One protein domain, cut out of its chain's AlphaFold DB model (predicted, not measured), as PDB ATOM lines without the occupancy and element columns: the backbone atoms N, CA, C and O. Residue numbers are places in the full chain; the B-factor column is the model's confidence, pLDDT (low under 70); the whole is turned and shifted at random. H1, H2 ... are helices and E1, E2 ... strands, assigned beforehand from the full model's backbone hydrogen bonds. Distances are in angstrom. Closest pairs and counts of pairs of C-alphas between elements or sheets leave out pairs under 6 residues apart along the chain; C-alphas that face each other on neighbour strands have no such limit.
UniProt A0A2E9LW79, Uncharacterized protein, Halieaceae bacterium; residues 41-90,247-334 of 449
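What this domain is: This is residues 41 to 90 and 247 to 334 of the 449 residues of an uncharacterized protein of Halieaceae bacterium (UniProt A0A2E9LW79). A small antiparallel sheet of three strands, E3 - E1 - E6, has two helices, H4 and H5, side by side over one face, two layers in all; no named helix is on the other face. A long arm tipped by the hairpin E4 and E5 sticks out at one end and makes the length, while H1 packs on H5 and H3 on H4. The printed part has 138 residues with five named helices and six named strands, in the order E1 E2 H1 H2 H3 H4 E3 H5 E4 E5 E6, class mixed. It is only just loose, close to compact, with a radius of gyration of the C-alphas of 17.5 A, and its outline is flat, spanning 63 by 38 by 20 A.

How they stand to each other: In the sheet, E1, residues 41 to 46, is the inner strand. It is antiparallel to E6, residues 326 to 333, at 162 degrees, with N 44 and O 328 at 2.8 A, and to E3, residues 272 to 276, at 153 degrees, with N 43 and O 273 at 2.7 A. H5, residues 285 to 301, is on the sheet at a height of 7.7 A, over E6 and along the strands; its closest C-alphas to E6 are those of Asn 296 and Thr 326, 5.0 A. H4, residues 247 to 259, is on the same face at a height of 10.4 A, over E1. H4 and H5 only just touch, with 3 pairs of C-alphas within 8 A, the closest being Leu 249 and Ile 295, 7.8 A, at a shallow tilt of 11 degrees, opposite ways. H1, residues 54 to 63, touches H5 at a steep tilt of 41 degrees, opposite ways, closest at the C-alphas of Gly 61 and Leu 294, 6.5 A. H3, residues 84 to 87, touches H4, closest at the C-alphas of Trp 87 and Ile 252, 5.6 A. H2, residues 77 to 80, touches no helix. E2, residues 51 to 53, pairs with no named strand. The hairpin of E4, residues 307 to 310, and E5, residues 316 to 319, has N 317 and O 309 at 2.7 A; E5 is apart from H5. In H1 and H4 every O i to N i+4 pair is within hydrogen-bond range, in H5 12 of 13; H2 and H3 are too short for such a pair.

Where its parts are: E1 begins at C-alpha 41, (-96.939, 389.967, -22.591), and E6, 20.2 A long, ends at C-alpha 333, (-94.553, 389.397, -28.012). H5 is 23.9 A long, H4 18.4 A, E1 16.4 A, H1 14.2 A and E3 13.3 A.

The domain as a whole: The C-alphas farthest apart are those of His 79 and Asp 313, 63.2 A. Residues 91 to 246 are not printed, and C-alphas 90 and 247 are 10.4 A apart across the cut. The links H1 to H2 and H4 to E3 are long. Mean pLDDT of the printed part is 72.9; 49 residues are under 70, among them 70 to 82 and 303 to 324.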
ATOM      1  N   HIS A  41     -98.071 390.321 -23.444       81.12
ATOM      2  CA  HIS A  41     -96.939 389.967 -22.591       81.12
ATOM      3  C   HIS A  41     -96.983 388.493 -22.199       81.12
ATOM      4  O   HIS A  41     -98.050 387.914 -21.987       81.12
ATOM      5  N   LEU A  42     -95.813 387.883 -22.035       79.25
ATOM      6  CA  LEU A  42     -95.694 386.591 -21.363       79.25
ATOM      7  C   LEU A  42     -95.436 386.822 -19.873       79.25
ATOM      8  O   LEU A  42     -94.402 387.350 -19.495       79.25
ATOM      9  N   GLY A  43     -96.352 386.422 -19.001       76.75
ATOM     10  CA  GLY A  43     -96.163 386.430 -17.555       76.75
ATOM     11  C   GLY A  43     -95.611 385.097 -17.053       76.75
ATOM     12  O   GLY A  43     -96.231 384.055 -17.245       76.75
ATOM     13  N   PHE A  44     -94.480 385.121 -16.354       79.12
ATOM     14  CA  PHE A  44     -93.963 383.983 -15.596       79.12
ATOM     15  C   PHE A  44     -94.129 384.240 -14.105       79.12
ATOM     16  O   PHE A  44     -93.607 385.230 -13.599       79.12
ATOM     17  N   TYR A  45     -94.770 383.328 -13.378       77.69
ATOM     18  CA  TYR A  45     -94.716 383.319 -11.924       77.69
ATOM     19  C   TYR A  45     -94.229 382.001 -11.356       77.69
ATOM     20  O   TYR A  45     -94.600 380.910 -11.790       77.69
ATOM     21  N   ALA A  46     -93.461 382.134 -10.289       74.44
ATOM     22  CA  ALA A  46     -93.125 381.060  -9.391       74.44
ATOM     23  C   ALA A  46     -93.311 381.590  -7.975       74.44
ATOM     24  O   ALA A  46     -92.646 382.533  -7.574       74.44
ATOM     25  N   ILE A  47     -94.248 381.018  -7.228       76.00
ATOM     26  CA  ILE A  47     -94.424 381.329  -5.808       76.00
ATOM     27  C   ILE A  47     -93.993 380.083  -5.052       76.00
ATOM     28  O   ILE A  47     -94.567 379.017  -5.281       76.00
ATOM     29  N   PHE A  48     -92.995 380.205  -4.187       74.06
ATOM     30  CA  PHE A  48     -92.445 379.138  -3.349       74.06
ATOM     31  C   PHE A  48     -92.961 379.265  -1.909       74.06
ATOM     32  O   PHE A  48     -93.924 379.985  -1.669       74.06
ATOM     33  N   ALA A  49     -92.430 378.482  -0.969       75.81
ATOM     34  CA  ALA A  49     -92.913 378.466   0.411       75.81
ATOM     35  C   ALA A  49     -92.689 379.815   1.118       75.81
ATOM     36  O   ALA A  49     -91.700 380.490   0.852       75.81
ATOM     37  N   GLY A  50     -93.603 380.192   2.015       81.62
ATOM     38  CA  GLY A  50     -93.466 381.412   2.803       81.62
ATOM     39  C   GLY A  50     -94.764 381.843   3.479       81.62
ATOM     40  O   GLY A  50     -95.855 381.462   3.055       81.62
ATOM     41  N   THR A  51     -94.650 382.657   4.522       87.62
ATOM     42  CA  THR A  51     -95.785 383.291   5.203       87.62
ATOM     43  C   THR A  51     -95.409 384.712   5.582       87.62
ATOM     44  O   THR A  51     -94.350 384.906   6.168       87.62
ATOM     45  N   VAL A  52     -96.279 385.686   5.322       89.88
ATOM     46  CA  VAL A  52     -96.081 387.079   5.765       89.88
ATOM     47  C   VAL A  52     -97.243 387.546   6.642       89.88
ATOM     48  O   VAL A  52     -98.375 387.092   6.427       89.88
ATOM     49  N   PRO A  53     -97.019 388.452   7.608       90.44
ATOM     50  CA  PRO A  53     -98.102 389.097   8.345       90.44
ATOM     51  C   PRO A  53     -99.070 389.814   7.401       90.44
ATOM     52  O   PRO A  53     -98.665 390.515   6.472       90.44
ATOM     53  N   TYR A  54    -100.371 389.644   7.635       90.31
ATOM     54  CA  TYR A  54    -101.406 390.219   6.776       90.31
ATOM     55  C   TYR A  54    -101.372 391.749   6.774       90.31
ATOM     56  O   TYR A  54    -101.564 392.374   5.737       90.31
ATOM     57  N   GLU A  55    -101.084 392.352   7.926       88.12
ATOM     58  CA  GLU A  55    -100.930 393.802   8.069       88.12
ATOM     59  C   GLU A  55     -99.796 394.357   7.205       88.12
ATOM     60  O   GLU A  55     -99.992 395.359   6.521       88.12
ATOM     61  N   GLU A  56     -98.646 393.681   7.174       90.12
ATOM     62  CA  GLU A  56     -97.505 394.080   6.346       90.12
ATOM     63  C   GLU A  56     -97.823 393.947   4.858       90.12
ATOM     64  O   GLU A  56     -97.568 394.875   4.092       90.12
ATOM     65  N   LEU A  57     -98.454 392.835   4.460       91.19
ATOM     66  CA  LEU A  57     -98.917 392.641   3.087       91.19
ATOM     67  C   LEU A  57     -99.881 393.758   2.672       91.19
ATOM     68  O   LEU A  57     -99.753 394.313   1.583       91.19
ATOM     69  N   VAL A  58    -100.842 394.094   3.536       89.12
ATOM     70  CA  VAL A  58    -101.826 395.135   3.241       89.12
ATOM     71  C   VAL A  58    -101.177 396.512   3.168       89.12
ATOM     72  O   VAL A  58    -101.482 397.286   2.261       89.12
ATOM     73  N   SER A  59    -100.260 396.810   4.087       88.75
ATOM     74  CA  SER A  59     -99.481 398.047   4.068       88.75
ATOM     75  C   SER A  59     -98.684 398.176   2.772       88.75
ATOM     76  O   SER A  59     -98.722 399.230   2.138       88.75
ATOM     77  N   LYS A  60     -98.025 397.096   2.332       90.75
ATOM     78  CA  LYS A  60     -97.270 397.096   1.079       90.75
ATOM     79  C   LYS A  60     -98.180 397.238  -0.138       90.75
ATOM     80  O   LYS A  60     -97.872 398.009  -1.037       90.75
ATOM     81  N   GLY A  61     -99.329 396.562  -0.152       89.19
ATOM     82  CA  GLY A  61    -100.314 396.698  -1.227       89.19
ATOM     83  C   GLY A  61    -100.839 398.129  -1.382       89.19
ATOM     84  O   GLY A  61    -100.997 398.599  -2.507       89.19
ATOM     85  N   ARG A  62    -101.029 398.855  -0.270       86.88
ATOM     86  CA  ARG A  62    -101.366 400.292  -0.293       86.88
ATOM     87  C   ARG A  62    -100.242 401.160  -0.820       86.88
ATOM     88  O   ARG A  62    -100.507 402.054  -1.613       86.88
ATOM     89  N   GLU A  63     -99.016 400.918  -0.359       88.94
ATOM     90  CA  GLU A  63     -97.825 401.645  -0.812       88.94
ATOM     91  C   GLU A  63     -97.663 401.533  -2.334       88.94
ATOM     92  O   GLU A  63     -97.359 402.516  -2.999       88.94
ATOM     93  N   LEU A  64     -97.939 400.346  -2.881       87.00
ATOM     94  CA  LEU A  64     -97.894 400.048  -4.312       87.00
ATOM     95  C   LEU A  64     -99.128 400.543  -5.090       87.00
ATOM     96  O   LEU A  64     -99.188 400.372  -6.303       87.00
ATOM     97  N   GLY A  65    -100.127 401.125  -4.419       82.81
ATOM     98  CA  GLY A  65    -101.335 401.642  -5.068       82.81
ATOM     99  C   GLY A  65    -102.248 400.568  -5.669       82.81
ATOM    100  O   GLY A  65    -103.040 400.875  -6.555       82.81
ATOM    101  N   ILE A  66    -102.164 399.315  -5.207       83.00
ATOM    102  CA  ILE A  66    -102.969 398.216  -5.754       83.00
ATOM    103  C   ILE A  66    -104.444 398.416  -5.357       83.00
ATOM    104  O   ILE A  66    -104.746 398.507  -4.158       83.00
ATOM    105  N   PRO A  67    -105.389 398.433  -6.317       75.31
ATOM    106  CA  PRO A  67    -106.809 398.515  -5.992       75.31
ATOM    107  C   PRO A  67    -107.253 397.350  -5.086       75.31
ATOM    108  O   PRO A  67    -106.757 396.231  -5.194       75.31
ATOM    109  N   GLY A  68    -108.177 397.610  -4.156       76.50
ATOM    110  CA  GLY A  68    -108.638 396.625  -3.160       76.50
ATOM    111  C   GLY A  68    -107.858 396.633  -1.834       76.50
ATOM    112  O   GLY A  68    -108.386 396.203  -0.811       76.50
ATOM    113  N   TYR A  69    -106.660 397.226  -1.776       81.56
ATOM    114  CA  TYR A  69    -105.893 397.359  -0.525       81.56
ATOM    115  C   TYR A  69    -106.299 398.568   0.347       81.56
ATOM    116  O   TYR A  69    -105.610 398.920   1.304       81.56
ATOM    117  N   GLY A  70    -107.461 399.173   0.080       67.44
ATOM    118  CA  GLY A  70    -108.027 400.261   0.887       67.44
ATOM    119  C   GLY A  70    -107.506 401.652   0.528       67.44
ATOM    120  O   GLY A  70    -107.126 402.407   1.421       67.44
ATOM    121  N   ALA A  71    -107.488 401.994  -0.766       56.16
ATOM    122  CA  ALA A  71    -107.217 403.358  -1.217       56.16
ATOM    123  C   ALA A  71    -108.194 404.364  -0.568       56.16
ATOM    124  O   ALA A  71    -109.387 404.093  -0.432       56.16
ATOM    125  N   LEU A  72    -107.657 405.516  -0.148       45.91
ATOM    126  CA  LEU A  72    -108.356 406.577   0.592       45.91
ATOM    127  C   LEU A  72    -109.368 407.370  -0.249       45.91
ATOM    128  O   LEU A  72    -110.152 408.127   0.318       45.91
ATOM    129  N   GLU A  73    -109.398 407.174  -1.567       45.00
ATOM    130  CA  GLU A  73    -110.392 407.787  -2.442       45.00
ATOM    131  C   GLU A  73    -111.063 406.729  -3.327       45.00
ATOM    132  O   GLU A  73    -110.375 405.861  -3.877       45.00
ATOM    133  N   PRO A  74    -112.400 406.781  -3.479       41.41
ATOM    134  CA  PRO A  74    -113.123 405.955  -4.430       41.41
ATOM    135  C   PRO A  74    -112.820 406.475  -5.835       41.41
ATOM    136  O   PRO A  74    -113.574 407.260  -6.403       41.41
ATOM    137  N   TYR A  75    -111.688 406.071  -6.394       44.34
ATOM    138  CA  TYR A  75    -111.490 406.174  -7.829       44.34
ATOM    139  C   TYR A  75    -112.436 405.150  -8.477       44.34
ATOM    140  O   TYR A  75    -112.507 403.998  -8.041       44.34
ATOM    141  N   ASP A  76    -113.260 405.598  -9.424       44.81
ATOM    142  CA  ASP A  76    -114.373 404.830  -9.993       44.81
ATOM    143  C   ASP A  76    -113.875 403.750 -10.969       44.81
ATOM    144  O   ASP A  76    -114.018 403.835 -12.190       44.81
ATOM    145  N   TRP A  77    -113.275 402.703 -10.410       49.91
ATOM    146  CA  TRP A  77    -112.771 401.540 -11.140       49.91
ATOM    147  C   TRP A  77    -113.882 400.583 -11.608       49.91
ATOM    148  O   TRP A  77    -113.587 399.496 -12.110       49.91
ATOM    149  N   SER A  78    -115.163 400.953 -11.456       48.62
ATOM    150  CA  SER A  78    -116.304 400.129 -11.886       48.62
ATOM    151  C   SER A  78    -116.348 399.902 -13.405       48.62
ATOM    152  O   SER A  78    -116.963 398.941 -13.868       48.62
ATOM    153  N   HIS A  79    -115.613 400.717 -14.168       44.34
ATOM    154  CA  HIS A  79    -115.522 400.678 -15.628       44.34
ATOM    155  C   HIS A  79    -114.922 399.378 -16.202       44.34
ATOM    156  O   HIS A  79    -115.076 399.128 -17.395       44.34
ATOM    157  N   HIS A  80    -114.289 398.526 -15.384       52.50
ATOM    158  CA  HIS A  80    -113.646 397.288 -15.856       52.50
ATOM    159  C   HIS A  80    -114.291 395.982 -15.364       52.50
ATOM    160  O   HIS A  80    -113.845 394.907 -15.753       52.50
ATOM    161  N   GLY A  81    -115.338 396.031 -14.527       59.19
ATOM    162  CA  GLY A  81    -116.026 394.819 -14.049       59.19
ATOM    163  C   GLY A  81    -115.176 393.870 -13.181       59.19
ATOM    164  O   GLY A  81    -115.577 392.724 -12.969       59.19
ATOM    165  N   ILE A  82    -114.022 394.327 -12.678       64.38
ATOM    166  CA  ILE A  82    -113.105 393.557 -11.824       64.38
ATOM    167  C   ILE A  82    -113.470 393.772 -10.348       64.38
ATOM    168  O   ILE A  82    -113.572 394.904  -9.875       64.38
ATOM    169  N   ASP A  83    -113.644 392.677  -9.605       71.62
ATOM    170  CA  ASP A  83    -113.813 392.698  -8.147       71.62
ATOM    171  C   ASP A  83    -112.438 392.772  -7.466       71.62
ATOM    172  O   ASP A  83    -111.798 391.751  -7.208       71.62
ATOM    173  N   TRP A  84    -111.961 393.985  -7.192       71.62
ATOM    174  CA  TRP A  84    -110.629 394.229  -6.622       71.62
ATOM    175  C   TRP A  84    -110.441 393.669  -5.206       71.62
ATOM    176  O   TRP A  84    -109.339 393.261  -4.843       71.62
ATOM    177  N   ASP A  85    -111.512 393.539  -4.417       72.31
ATOM    178  CA  ASP A  85    -111.451 392.875  -3.106       72.31
ATOM    179  C   ASP A  85    -111.116 391.384  -3.249       72.31
ATOM    180  O   ASP A  85    -110.598 390.742  -2.326       72.31
ATOM    181  N   SER A  86    -111.403 390.816  -4.423       76.19
ATOM    182  CA  SER A  86    -111.054 389.444  -4.761       76.19
ATOM    183  C   SER A  86    -109.564 389.262  -5.068       76.19
ATOM    184  O   SER A  86    -109.129 388.110  -5.126       76.19
ATOM    185  N   TRP A  87    -108.799 390.357  -5.219       81.81
ATOM    186  CA  TRP A  87    -107.345 390.376  -5.444       81.81
ATOM    187  C   TRP A  87    -106.528 390.521  -4.149       81.81
ATOM    188  O   TRP A  87    -105.296 390.568  -4.166       81.81
ATOM    189  N   VAL A  88    -107.201 390.550  -3.000       86.38
ATOM    190  CA  VAL A  88    -106.555 390.553  -1.689       86.38
ATOM    191  C   VAL A  88    -106.564 389.126  -1.125       86.38
ATOM    192  O   VAL A  88    -107.639 388.582  -0.835       86.38
ATOM    193  N   PRO A  89    -105.398 388.480  -0.928       88.94
ATOM    194  CA  PRO A  89    -105.346 387.159  -0.324       88.94
ATOM    195  C   PRO A  89    -105.765 387.259   1.141       88.94
ATOM    196  O   PRO A  89    -105.435 388.215   1.840       88.94
ATOM    197  N   ARG A  90    -106.521 386.270   1.617       87.31
ATOM    198  CA  ARG A  90    -107.070 386.279   2.976       87.31
ATOM    199  C   ARG A  90    -106.303 385.307   3.872       87.31
ATOM    200  O   ARG A  90    -105.983 384.213   3.399       87.31
ATOM    201  N   GLU A 247    -100.045 379.547  -0.832       87.06
ATOM    202  CA  GLU A 247    -101.223 378.998  -1.516       87.06
ATOM    203  C   GLU A 247    -102.259 380.090  -1.757       87.06
ATOM    204  O   GLU A 247    -102.815 380.175  -2.855       87.06
ATOM    205  N   ALA A 248    -102.495 380.934  -0.749       87.38
ATOM    206  CA  ALA A 248    -103.387 382.076  -0.861       87.38
ATOM    207  C   ALA A 248    -102.889 383.043  -1.947       87.38
ATOM    208  O   ALA A 248    -103.665 383.415  -2.827       87.38
ATOM    209  N   LEU A 249    -101.590 383.363  -1.964       87.56
ATOM    210  CA  LEU A 249    -101.004 384.232  -2.989       87.56
ATOM    211  C   LEU A 249    -101.096 383.624  -4.401       87.56
ATOM    212  O   LEU A 249    -101.487 384.313  -5.341       87.56
ATOM    213  N   ARG A 250    -100.824 382.317  -4.562       85.69
ATOM    214  CA  ARG A 250    -100.986 381.609  -5.852       85.69
ATOM    215  C   ARG A 250    -102.425 381.645  -6.353       85.69
ATOM    216  O   ARG A 250    -102.646 381.828  -7.548       85.69
ATOM    217  N   ALA A 251    -103.396 381.432  -5.467       86.69
ATOM    218  CA  ALA A 251    -104.808 381.436  -5.835       86.69
ATOM    219  C   ALA A 251    -105.246 382.811  -6.352       86.69
ATOM    220  O   ALA A 251    -105.924 382.894  -7.376       86.69
ATOM    221  N   ILE A 252    -104.814 383.877  -5.676       87.12
ATOM    222  CA  ILE A 252    -105.115 385.243  -6.088       87.12
ATOM    223  C   ILE A 252    -104.404 385.615  -7.382       87.12
ATOM    224  O   ILE A 252    -105.041 386.153  -8.277       87.12
ATOM    225  N   MET A 253    -103.126 385.277  -7.529       85.69
ATOM    226  CA  MET A 253    -102.381 385.556  -8.753       85.69
ATOM    227  C   MET A 253    -103.058 384.932  -9.982       85.69
ATOM    228  O   MET A 253    -103.278 385.608 -10.985       85.69
ATOM    229  N   ARG A 254    -103.470 383.659  -9.883       84.50
ATOM    230  CA  ARG A 254    -104.210 382.981 -10.961       84.50
ATOM    231  C   ARG A 254    -105.520 383.685 -11.292       84.50
ATOM    232  O   ARG A 254    -105.903 383.724 -12.457       84.50
ATOM    233  N   ARG A 255    -106.209 384.211 -10.276       84.69
ATOM    234  CA  ARG A 255    -107.429 384.996 -10.465       84.69
ATOM    235  C   ARG A 255    -107.123 386.322 -11.158       84.69
ATOM    236  O   ARG A 255    -107.720 386.570 -12.191       84.69
ATOM    237  N   ALA A 256    -106.155 387.090 -10.669       83.69
ATOM    238  CA  ALA A 256    -105.775 388.378 -11.245       83.69
ATOM    239  C   ALA A 256    -105.396 388.256 -12.728       83.69
ATOM    240  O   ALA A 256    -105.894 389.005 -13.562       83.69
ATOM    241  N   VAL A 257    -104.593 387.245 -13.086       82.56
ATOM    242  CA  VAL A 257    -104.253 386.976 -14.491       82.56
ATOM    243  C   VAL A 257    -105.480 386.568 -15.310       82.56
ATOM    244  O   VAL A 257    -105.619 387.013 -16.444       82.56
ATOM    245  N   LYS A 258    -106.390 385.753 -14.758       81.12
ATOM    246  CA  LYS A 258    -107.636 385.365 -15.445       81.12
ATOM    247  C   LYS A 258    -108.556 386.570 -15.673       81.12
ATOM    248  O   LYS A 258    -109.154 386.664 -16.741       81.12
ATOM    249  N   ASP A 259    -108.659 387.467 -14.699       80.00
ATOM    250  CA  ASP A 259    -109.545 388.634 -14.742       80.00
ATOM    251  C   ASP A 259    -109.112 389.642 -15.817       80.00
ATOM    252  O   ASP A 259    -109.966 390.238 -16.464       80.00
ATOM    253  N   VAL A 260    -107.805 389.754 -16.099       77.88
ATOM    254  CA  VAL A 260    -107.288 390.547 -17.235       77.88
ATOM    255  C   VAL A 260    -107.283 389.784 -18.574       77.88
ATOM    256  O   VAL A 260    -106.727 390.248 -19.566       77.88
ATOM    257  N   GLY A 261    -107.880 388.590 -18.626       74.94
ATOM    258  CA  GLY A 261    -107.975 387.775 -19.842       74.94
ATOM    259  C   GLY A 261    -106.717 386.967 -20.178       74.94
ATOM    260  O   GLY A 261    -106.598 386.458 -21.291       74.94
ATOM    261  N   GLY A 262    -105.792 386.822 -19.228       77.69
ATOM    262  CA  GLY A 262    -104.595 386.010 -19.387       77.69
ATOM    263  C   GLY A 262    -104.901 384.517 -19.531       77.69
ATOM    264  O   GLY A 262    -105.781 383.950 -18.878       77.69
ATOM    265  N   MET A 263    -104.136 383.861 -20.392       75.88
ATOM    266  CA  MET A 263    -104.278 382.459 -20.768       75.88
ATOM    267  C   MET A 263    -103.046 381.689 -20.337       75.88
ATOM    268  O   MET A 263    -101.937 382.191 -20.441       75.88
ATOM    269  N   ARG A 264    -103.210 380.457 -19.865       74.31
ATOM    270  CA  ARG A 264    -102.057 379.628 -19.514       74.31
ATOM    271  C   ARG A 264    -101.260 379.294 -20.780       74.31
ATOM    272  O   ARG A 264    -101.831 378.827 -21.759       74.31
ATOM    273  N   PHE A 265     -99.956 379.521 -20.729       65.62
ATOM    274  CA  PHE A 265     -98.988 379.182 -21.770       65.62
ATOM    275  C   PHE A 265     -98.144 377.984 -21.301       65.62
ATOM    276  O   PHE A 265     -98.038 377.757 -20.095       65.62
ATOM    277  N   GLY A 266     -97.622 377.177 -22.230       60.00
ATOM    278  CA  GLY A 266     -97.114 375.816 -22.005       60.00
ATOM    279  C   GLY A 266     -96.313 375.543 -20.712       60.00
ATOM    280  O   GLY A 266     -95.601 376.391 -20.182       60.00
ATOM    281  N   GLY A 267     -96.404 374.302 -20.209       52.28
ATOM    282  CA  GLY A 267     -95.550 373.783 -19.131       52.28
ATOM    283  C   GLY A 267     -96.272 372.939 -18.071       52.28
ATOM    284  O   GLY A 267     -97.372 373.265 -17.607       52.28
ATOM    285  N   SER A 268     -95.602 371.870 -17.627       44.47
ATOM    286  CA  SER A 268     -96.010 370.988 -16.519       44.47
ATOM    287  C   SER A 268     -96.082 371.702 -15.159       44.47
ATOM    288  O   SER A 268     -96.776 371.233 -14.262       44.47
ATOM    289  N   SER A 269     -95.428 372.861 -15.012       52.84
ATOM    290  CA  SER A 269     -95.334 373.631 -13.761       52.84
ATOM    291  C   SER A 269     -96.460 374.654 -13.534       52.84
ATOM    292  O   SER A 269     -96.639 375.125 -12.413       52.84
ATOM    293  N   GLY A 270     -97.249 375.001 -14.561       60.81
ATOM    294  CA  GLY A 270     -98.450 375.847 -14.435       60.81
ATOM    295  C   GLY A 270     -98.241 377.331 -14.104       60.81
ATOM    296  O   GLY A 270     -99.215 378.008 -13.757       60.81
ATOM    297  N   GLY A 271     -97.005 377.824 -14.217       70.75
ATOM    298  CA  GLY A 271     -96.601 379.193 -13.872       70.75
ATOM    299  C   GLY A 271     -96.476 380.180 -15.039       70.75
ATOM    300  O   GLY A 271     -96.117 381.325 -14.799       70.75
ATOM    301  N   VAL A 272     -96.742 379.780 -16.289       77.38
ATOM    302  CA  VAL A 272     -96.562 380.652 -17.469       77.38
ATOM    303  C   VAL A 272     -97.907 381.027 -18.077       77.38
ATOM    304  O   VAL A 272     -98.781 380.173 -18.226       77.38
ATOM    305  N   TYR A 273     -98.083 382.308 -18.392       81.75
ATOM    306  CA  TYR A 273     -99.314 382.878 -18.926       81.75
ATOM    307  C   TYR A 273     -98.999 383.821 -20.077       81.75
ATOM    308  O   TYR A 273     -98.005 384.535 -20.050       81.75
ATOM    309  N   TYR A 274     -99.867 383.845 -21.070       81.31
ATOM    310  CA  TYR A 274     -99.923 384.858 -22.101       81.31
ATOM    311  C   TYR A 274    -101.031 385.854 -21.767       81.31
ATOM    312  O   TYR A 274    -102.167 385.448 -21.533       81.31
ATOM    313  N   ILE A 275    -100.705 387.139 -21.716       84.00
ATOM    314  CA  ILE A 275    -101.630 388.222 -21.386       84.00
ATOM    315  C   ILE A 275    -101.797 389.084 -22.643       84.00
ATOM    316  O   ILE A 275    -100.888 389.850 -22.976       84.00
ATOM    317  N   PRO A 276    -102.911 388.927 -23.371       73.94
ATOM    318  CA  PRO A 276    -103.167 389.679 -24.594       73.94
ATOM    319  C   PRO A 276    -103.469 391.153 -24.307       73.94
ATOM    320  O   PRO A 276    -104.119 391.505 -23.324       73.94
ATOM    321  N   ASP A 277    -103.022 392.016 -25.210       76.94
ATOM    322  CA  ASP A 277    -103.310 393.445 -25.225       76.94
ATOM    323  C   ASP A 277    -104.572 393.726 -26.040       76.94
ATOM    324  O   ASP A 277    -104.519 394.068 -27.223       76.94
ATOM    325  N   TRP A 278    -105.724 393.522 -25.397       69.75
ATOM    326  CA  TRP A 278    -107.043 393.653 -26.022       69.75
ATOM    327  C   TRP A 278    -107.291 395.040 -26.616       69.75
ATOM    328  O   TRP A 278    -107.761 395.157 -27.745       69.75
ATOM    329  N   ASN A 279    -106.930 396.082 -25.868       68.81
ATOM    330  CA  ASN A 279    -107.223 397.472 -26.211       68.81
ATOM    331  C   ASN A 279    -106.042 398.186 -26.887       68.81
ATOM    332  O   ASN A 279    -106.164 399.355 -27.249       68.81
ATOM    333  N   ARG A 280    -104.904 397.495 -27.074       68.69
ATOM    334  CA  ARG A 280    -103.640 398.060 -27.592       68.69
ATOM    335  C   ARG A 280    -103.105 399.241 -26.769       68.69
ATOM    336  O   ARG A 280    -102.335 400.052 -27.283       68.69
ATOM    337  N   ASP A 281    -103.532 399.346 -25.517       72.00
ATOM    338  CA  ASP A 281    -103.174 400.413 -24.581       72.00
ATOM    339  C   ASP A 281    -102.376 399.894 -23.380       72.00
ATOM    340  O   ASP A 281    -101.894 400.692 -22.579       72.00
ATOM    341  N   GLN A 282    -102.212 398.570 -23.259       75.38
ATOM    342  CA  GLN A 282    -101.533 397.916 -22.142       75.38
ATOM    343  C   GLN A 282    -102.089 398.307 -20.763       75.38
ATOM    344  O   GLN A 282    -101.384 398.187 -19.763       75.38
ATOM    345  N   SER A 283    -103.358 398.714 -20.680       74.00
ATOM    346  CA  SER A 283    -104.023 399.128 -19.432       74.00
ATOM    347  C   SER A 283    -103.915 398.084 -18.313       74.00
ATOM    348  O   SER A 283    -103.790 398.430 -17.141       74.00
ATOM    349  N   TYR A 284    -103.857 396.790 -18.648       76.62
ATOM    350  CA  TYR A 284    -103.644 395.721 -17.665       76.62
ATOM    351  C   TYR A 284    -102.291 395.799 -16.932       76.62
ATOM    352  O   TYR A 284    -102.156 395.243 -15.838       76.62
ATOM    353  N   MET A 285    -101.287 396.467 -17.509       81.00
ATOM    354  CA  MET A 285     -99.964 396.641 -16.900       81.00
ATOM    355  C   MET A 285    -100.026 397.551 -15.676       81.00
ATOM    356  O   MET A 285     -99.300 397.294 -14.717       81.00
ATOM    357  N   GLU A 286    -100.934 398.535 -15.659       77.75
ATOM    358  CA  GLU A 286    -101.164 399.403 -14.495       77.75
ATOM    359  C   GLU A 286    -101.535 398.593 -13.245       77.75
ATOM    360  O   GLU A 286    -101.232 398.998 -12.126       77.75
ATOM    361  N   TYR A 287    -102.126 397.410 -13.429       76.81
ATOM    362  CA  TYR A 287    -102.559 396.541 -12.337       76.81
ATOM    363  C   TYR A 287    -101.571 395.404 -12.063       76.81
ATOM    364  O   TYR A 287    -101.250 395.109 -10.910       76.81
ATOM    365  N   LEU A 288    -101.074 394.746 -13.115       83.50
ATOM    366  CA  LEU A 288    -100.197 393.587 -12.962       83.50
ATOM    367  C   LEU A 288     -98.776 393.954 -12.533       83.50
ATOM    368  O   LEU A 288     -98.143 393.139 -11.858       83.50
ATOM    369  N   VAL A 289     -98.267 395.139 -12.887       85.12
ATOM    370  CA  VAL A 289     -96.924 395.571 -12.473       85.12
ATOM    371  C   VAL A 289     -96.862 395.784 -10.955       85.12
ATOM    372  O   VAL A 289     -96.078 395.073 -10.322       85.12
ATOM    373  N   PRO A 290     -97.723 396.608 -10.322       84.88
ATOM    374  CA  PRO A 290     -97.749 396.721  -8.862       84.88
ATOM    375  C   PRO A 290     -97.998 395.380  -8.165       84.88
ATOM    376  O   PRO A 290     -97.361 395.048  -7.164       84.88
ATOM    377  N   PHE A 291     -98.876 394.542  -8.726       85.19
ATOM    378  CA  PHE A 291     -99.128 393.211  -8.181       85.19
ATOM    379  C   PHE A 291     -97.895 392.290  -8.275       85.19
ATOM    380  O   PHE A 291     -97.637 391.494  -7.371       85.19
ATOM    381  N   SER A 292     -97.084 392.424  -9.330       84.62
ATOM    382  CA  SER A 292     -95.801 391.722  -9.459       84.62
ATOM    383  C   SER A 292     -94.789 392.156  -8.411       84.62
ATOM    384  O   SER A 292     -94.103 391.310  -7.834       84.62
ATOM    385  N   GLU A 293     -94.744 393.449  -8.098       85.38
ATOM    386  CA  GLU A 293     -93.881 393.993  -7.053       85.38
ATOM    387  C   GLU A 293     -94.290 393.481  -5.672       85.38
ATOM    388  O   GLU A 293     -93.422 393.114  -4.882       85.38
ATOM    389  N   LEU A 294     -95.594 393.345  -5.408       88.38
ATOM    390  CA  LEU A 294     -96.097 392.733  -4.176       88.38
ATOM    391  C   LEU A 294     -95.660 391.264  -4.043       88.38
ATOM    392  O   LEU A 294     -95.232 390.841  -2.968       88.38
ATOM    393  N   ILE A 295     -95.728 390.484  -5.128       86.75
ATOM    394  CA  ILE A 295     -95.269 389.084  -5.140       86.75
ATOM    395  C   ILE A 295     -93.753 389.007  -4.931       86.75
ATOM    396  O   ILE A 295     -93.282 388.176  -4.154       86.75
ATOM    397  N   ASN A 296     -92.981 389.867  -5.598       83.19
ATOM    398  CA  ASN A 296     -91.530 389.913  -5.429       83.19
ATOM    399  C   ASN A 296     -91.158 390.312  -3.988       83.19
ATOM    400  O   ASN A 296     -90.290 389.682  -3.391       83.19
ATOM    401  N   TRP A 297     -91.862 391.282  -3.392       88.69
ATOM    402  CA  TRP A 297     -91.707 391.657  -1.983       88.69
ATOM    403  C   TRP A 297     -91.998 390.487  -1.035       88.69
ATOM    404  O   TRP A 297     -91.207 390.227  -0.129       88.69
ATOM    405  N   PHE A 298     -93.076 389.732  -1.276       87.38
ATOM    406  CA  PHE A 298     -93.373 388.513  -0.518       87.38
ATOM    407  C   PHE A 298     -92.215 387.510  -0.604       87.38
ATOM    408  O   PHE A 298     -91.865 386.880   0.392       87.38
ATOM    409  N   GLY A 299     -91.603 387.372  -1.784       80.12
ATOM    410  CA  GLY A 299     -90.420 386.540  -1.980       80.12
ATOM    411  C   GLY A 299     -89.215 387.002  -1.174       80.12
ATOM    412  O   GLY A 299     -88.591 386.178  -0.515       80.12
ATOM    413  N   THR A 300     -88.934 388.305  -1.162       80.38
ATOM    414  CA  THR A 300     -87.852 388.889  -0.359       80.38
ATOM    415  C   THR A 300     -88.060 388.657   1.137       80.38
ATOM    416  O   THR A 300     -87.113 388.310   1.831       80.38
ATOM    417  N   MET A 301     -89.296 388.778   1.633       81.75
ATOM    418  CA  MET A 301     -89.613 388.541   3.051       81.75
ATOM    419  C   MET A 301     -89.447 387.082   3.490       81.75
ATOM    420  O   MET A 301     -89.316 386.809   4.678       81.75
ATOM    421  N   ASN A 302     -89.463 386.143   2.544       76.00
ATOM    422  CA  ASN A 302     -89.328 384.710   2.807       76.00
ATOM    423  C   ASN A 302     -88.018 384.139   2.252       76.00
ATOM    424  O   ASN A 302     -87.899 382.924   2.085       76.00
ATOM    425  N   LEU A 303     -87.049 384.998   1.927       69.50
ATOM    426  CA  LEU A 303     -85.758 384.556   1.432       69.50
ATOM    427  C   LEU A 303     -85.001 383.882   2.582       69.50
ATOM    428  O   LEU A 303     -84.579 384.536   3.532       69.50
ATOM    429  N   ILE A 304     -84.855 382.562   2.505       61.78
ATOM    430  CA  ILE A 304     -83.970 381.819   3.401       61.78
ATOM    431  C   ILE A 304     -82.549 382.067   2.891       61.78
ATOM    432  O   ILE A 304     -82.210 381.629   1.788       61.78
ATOM    433  N   GLU A 305     -81.751 382.823   3.649       56.59
ATOM    434  CA  GLU A 305     -80.318 382.967   3.377       56.59
ATOM    435  C   GLU A 305     -79.653 381.586   3.381       56.59
ATOM    436  O   GLU A 305     -80.070 380.698   4.124       56.59
ATOM    437  N   ASP A 306     -78.637 381.394   2.534       54.69
ATOM    438  CA  ASP A 306     -77.883 380.141   2.473       54.69
ATOM    439  C   ASP A 306     -77.354 379.783   3.873       54.69
ATOM    440  O   ASP A 306     -76.415 380.405   4.374       54.69
ATOM    441  N   SER A 307     -77.948 378.767   4.495       56.25
ATOM    442  CA  SER A 307     -77.459 378.179   5.735       56.25
ATOM    443  C   SER A 307     -76.788 376.841   5.444       56.25
ATOM    444  O   SER A 307     -77.122 376.119   4.500       56.25
ATOM    445  N   TYR A 308     -75.789 376.520   6.256       62.19
ATOM    446  CA  TYR A 308     -75.159 375.210   6.263       62.19
ATOM    447  C   TYR A 308     -75.633 374.495   7.525       62.19
ATOM    448  O   TYR A 308     -75.447 375.014   8.625       62.19
ATOM    449  N   GLU A 309     -76.271 373.342   7.362       60.78
ATOM    450  CA  GLU A 309     -76.641 372.455   8.465       60.78
ATOM    451  C   GLU A 309     -75.609 371.334   8.565       60.78
ATOM    452  O   GLU A 309     -75.138 370.816   7.555       60.78
ATOM    453  N   GLU A 310     -75.226 370.968   9.783       52.72
ATOM    454  CA  GLU A 310     -74.337 369.834  10.021       52.72
ATOM    455  C   GLU A 310     -75.131 368.537   9.787       52.72
ATOM    456  O   GLU A 310     -76.118 368.262  10.470       52.72
ATOM    457  N   GLY A 311     -74.761 367.785   8.750       63.53
ATOM    458  CA  GLY A 311     -75.376 366.507   8.400       63.53
ATOM    459  C   GLY A 311     -75.037 365.407   9.410       63.53
ATOM    460  O   GLY A 311     -74.180 365.582  10.272       63.53
ATOM    461  N   GLU A 312     -75.677 364.238   9.278       54.75
ATOM    462  CA  GLU A 312     -75.505 363.106  10.214       54.75
ATOM    463  C   GLU A 312     -74.040 362.642  10.383       54.75
ATOM    464  O   GLU A 312     -73.703 362.070  11.417       54.75
ATOM    465  N   ASP A 313     -73.169 362.938   9.412       68.69
ATOM    466  CA  ASP A 313     -71.743 362.584   9.411       68.69
ATOM    467  C   ASP A 313     -70.804 363.740   9.835       68.69
ATOM    468  O   ASP A 313     -69.583 363.614   9.735       68.69
ATOM    469  N   GLY A 314     -71.337 364.882  10.293       56.66
ATOM    470  CA  GLY A 314     -70.544 366.071  10.650       56.66
ATOM    471  C   GLY A 314     -70.131 366.950   9.458       56.66
ATOM    472  O   GLY A 314     -69.387 367.917   9.616       56.66
ATOM    473  N   GLU A 315     -70.588 366.629   8.243       61.28
ATOM    474  CA  GLU A 315     -70.363 367.469   7.063       61.28
ATOM    475  C   GLU A 315     -71.380 368.610   6.999       61.28
ATOM    476  O   GLU A 315     -72.580 368.399   7.148       61.28
ATOM    477  N   LEU A 316     -70.915 369.828   6.719       58.28
ATOM    478  CA  LEU A 316     -71.785 370.977   6.476       58.28
ATOM    479  C   LEU A 316     -72.529 370.800   5.143       58.28
ATOM    480  O   LEU A 316     -71.993 371.070   4.065       58.28
ATOM    481  N   VAL A 317     -73.783 370.370   5.216       58.19
ATOM    482  CA  VAL A 317     -74.698 370.273   4.083       58.19
ATOM    483  C   VAL A 317     -75.318 371.643   3.847       58.19
ATOM    484  O   VAL A 317     -75.947 372.233   4.726       58.19
ATOM    485  N   ARG A 318     -75.167 372.168   2.629       53.06
ATOM    486  CA  ARG A 318     -75.860 373.393   2.226       53.06
ATOM    487  C   ARG A 318     -77.364 373.131   2.207       53.06
ATOM    488  O   ARG A 318     -77.852 372.403   1.336       53.06
ATOM    489  N   VAL A 319     -78.101 373.788   3.094       57.09
ATOM    490  CA  VAL A 319     -79.550 373.903   2.959       57.09
ATOM    491  C   VAL A 319     -79.781 374.824   1.777       57.09
ATOM    492  O   VAL A 319     -79.414 375.996   1.785       57.09
ATOM    493  N   THR A 320     -80.280 374.258   0.683       48.19
ATOM    494  CA  THR A 320     -80.415 375.010  -0.561       48.19
ATOM    495  C   THR A 320     -81.424 376.130  -0.337       48.19
ATOM    496  O   THR A 320     -82.570 375.844   0.018       48.19
ATOM    497  N   ALA A 321     -81.010 377.384  -0.552       52.81
ATOM    498  CA  ALA A 321     -81.910 378.529  -0.505       52.81
ATOM    499  C   ALA A 321     -83.182 378.222  -1.307       52.81
ATOM    500  O   ALA A 321     -83.125 377.781  -2.464       52.81
ATOM    501  N   SER A 322     -84.344 378.417  -0.683       52.28
ATOM    502  CA  SER A 322     -85.623 378.259  -1.367       52.28
ATOM    503  C   SER A 322     -85.623 379.141  -2.612       52.28
ATOM    504  O   SER A 322     -85.277 380.321  -2.532       52.28
ATOM    505  N   SER A 323     -86.000 378.581  -3.765       55.41
ATOM    506  CA  SER A 323     -86.078 379.343  -5.012       55.41
ATOM    507  C   SER A 323     -86.892 380.626  -4.809       55.41
ATOM    508  O   SER A 323     -87.908 380.623  -4.113       55.41
ATOM    509  N   ALA A 324     -86.430 381.734  -5.390       60.88
ATOM    510  CA  ALA A 324     -87.044 383.035  -5.160       60.88
ATOM    511  C   ALA A 324     -88.485 383.064  -5.693       60.88
ATOM    512  O   ALA A 324     -88.729 382.767  -6.867       60.88
ATOM    513  N   THR A 325     -89.437 383.447  -4.837       70.75
ATOM    514  CA  THR A 325     -90.796 383.766  -5.286       70.75
ATOM    515  C   THR A 325     -90.732 384.998  -6.182       70.75
ATOM    516  O   THR A 325     -90.251 386.043  -5.756       70.75
ATOM    517  N   THR A 326     -91.188 384.879  -7.427       70.19
ATOM    518  CA  THR A 326     -91.149 385.965  -8.402       70.19
ATOM    519  C   THR A 326     -92.347 385.930  -9.340       70.19
ATOM    520  O   THR A 326     -92.800 384.858  -9.744       70.19
ATOM    521  N   PHE A 327     -92.843 387.109  -9.709       72.44
ATOM    522  CA  PHE A 327     -93.687 387.299 -10.885       72.44
ATOM    523  C   PHE A 327     -92.970 388.263 -11.827       72.44
ATOM    524  O   PHE A 327     -92.559 389.349 -11.421       72.44
ATOM    525  N   ARG A 328     -92.770 387.835 -13.074       70.44
ATOM    526  CA  ARG A 328     -92.076 388.588 -14.115       70.44
ATOM    527  C   ARG A 328     -92.948 388.651 -15.353       70.44
ATOM    528  O   ARG A 328     -93.276 387.619 -15.932       70.44
ATOM    529  N   LEU A 329     -93.274 389.864 -15.767       68.31
ATOM    530  CA  LEU A 329     -93.814 390.130 -17.092       68.31
ATOM    531  C   LEU A 329     -92.617 390.206 -18.050       68.31
ATOM    532  O   LEU A 329     -91.751 391.066 -17.914       68.31
ATOM    533  N   LEU A 330     -92.508 389.222 -18.936       74.38
ATOM    534  CA  LEU A 330     -91.513 389.152 -20.003       74.38
ATOM    535  C   LEU A 330     -91.920 390.063 -21.163       74.38
ATOM    536  O   LEU A 330     -93.068 390.494 -21.243       74.38
ATOM    537  N   GLY A 331     -90.958 390.329 -22.051       63.50
ATOM    538  CA  GLY A 331     -91.091 391.275 -23.158       63.50
ATOM    539  C   GLY A 331     -92.337 391.073 -24.020       63.50
ATOM    540  O   GLY A 331     -92.873 389.969 -24.133       63.50
ATOM    541  N   TYR A 332     -92.776 392.179 -24.617       69.69
ATOM    542  CA  TYR A 332     -93.917 392.225 -25.520       69.69
ATOM    543  C   TYR A 332     -93.684 391.293 -26.710       69.69
ATOM    544  O   TYR A 332     -92.683 391.411 -27.415       69.69
ATOM    545  N   VAL A 333     -94.595 390.346 -26.906       65.88
ATOM    546  CA  VAL A 333     -94.553 389.397 -28.012       65.88
ATOM    547  C   VAL A 333     -95.216 390.044 -29.219       65.88
ATOM    548  O   VAL A 333     -96.441 390.178 -29.280       65.88
ATOM    549  N   ASP A 334     -94.388 390.451 -30.175       66.56
ATOM    550  CA  ASP A 334     -94.792 391.019 -31.462       66.56
ATOM    551  C   ASP A 334     -94.235 390.252 -32.677       66.56
ATOM    552  O   ASP A 334     -94.662 390.502 -33.806       66.56
TER     553      ASP A 334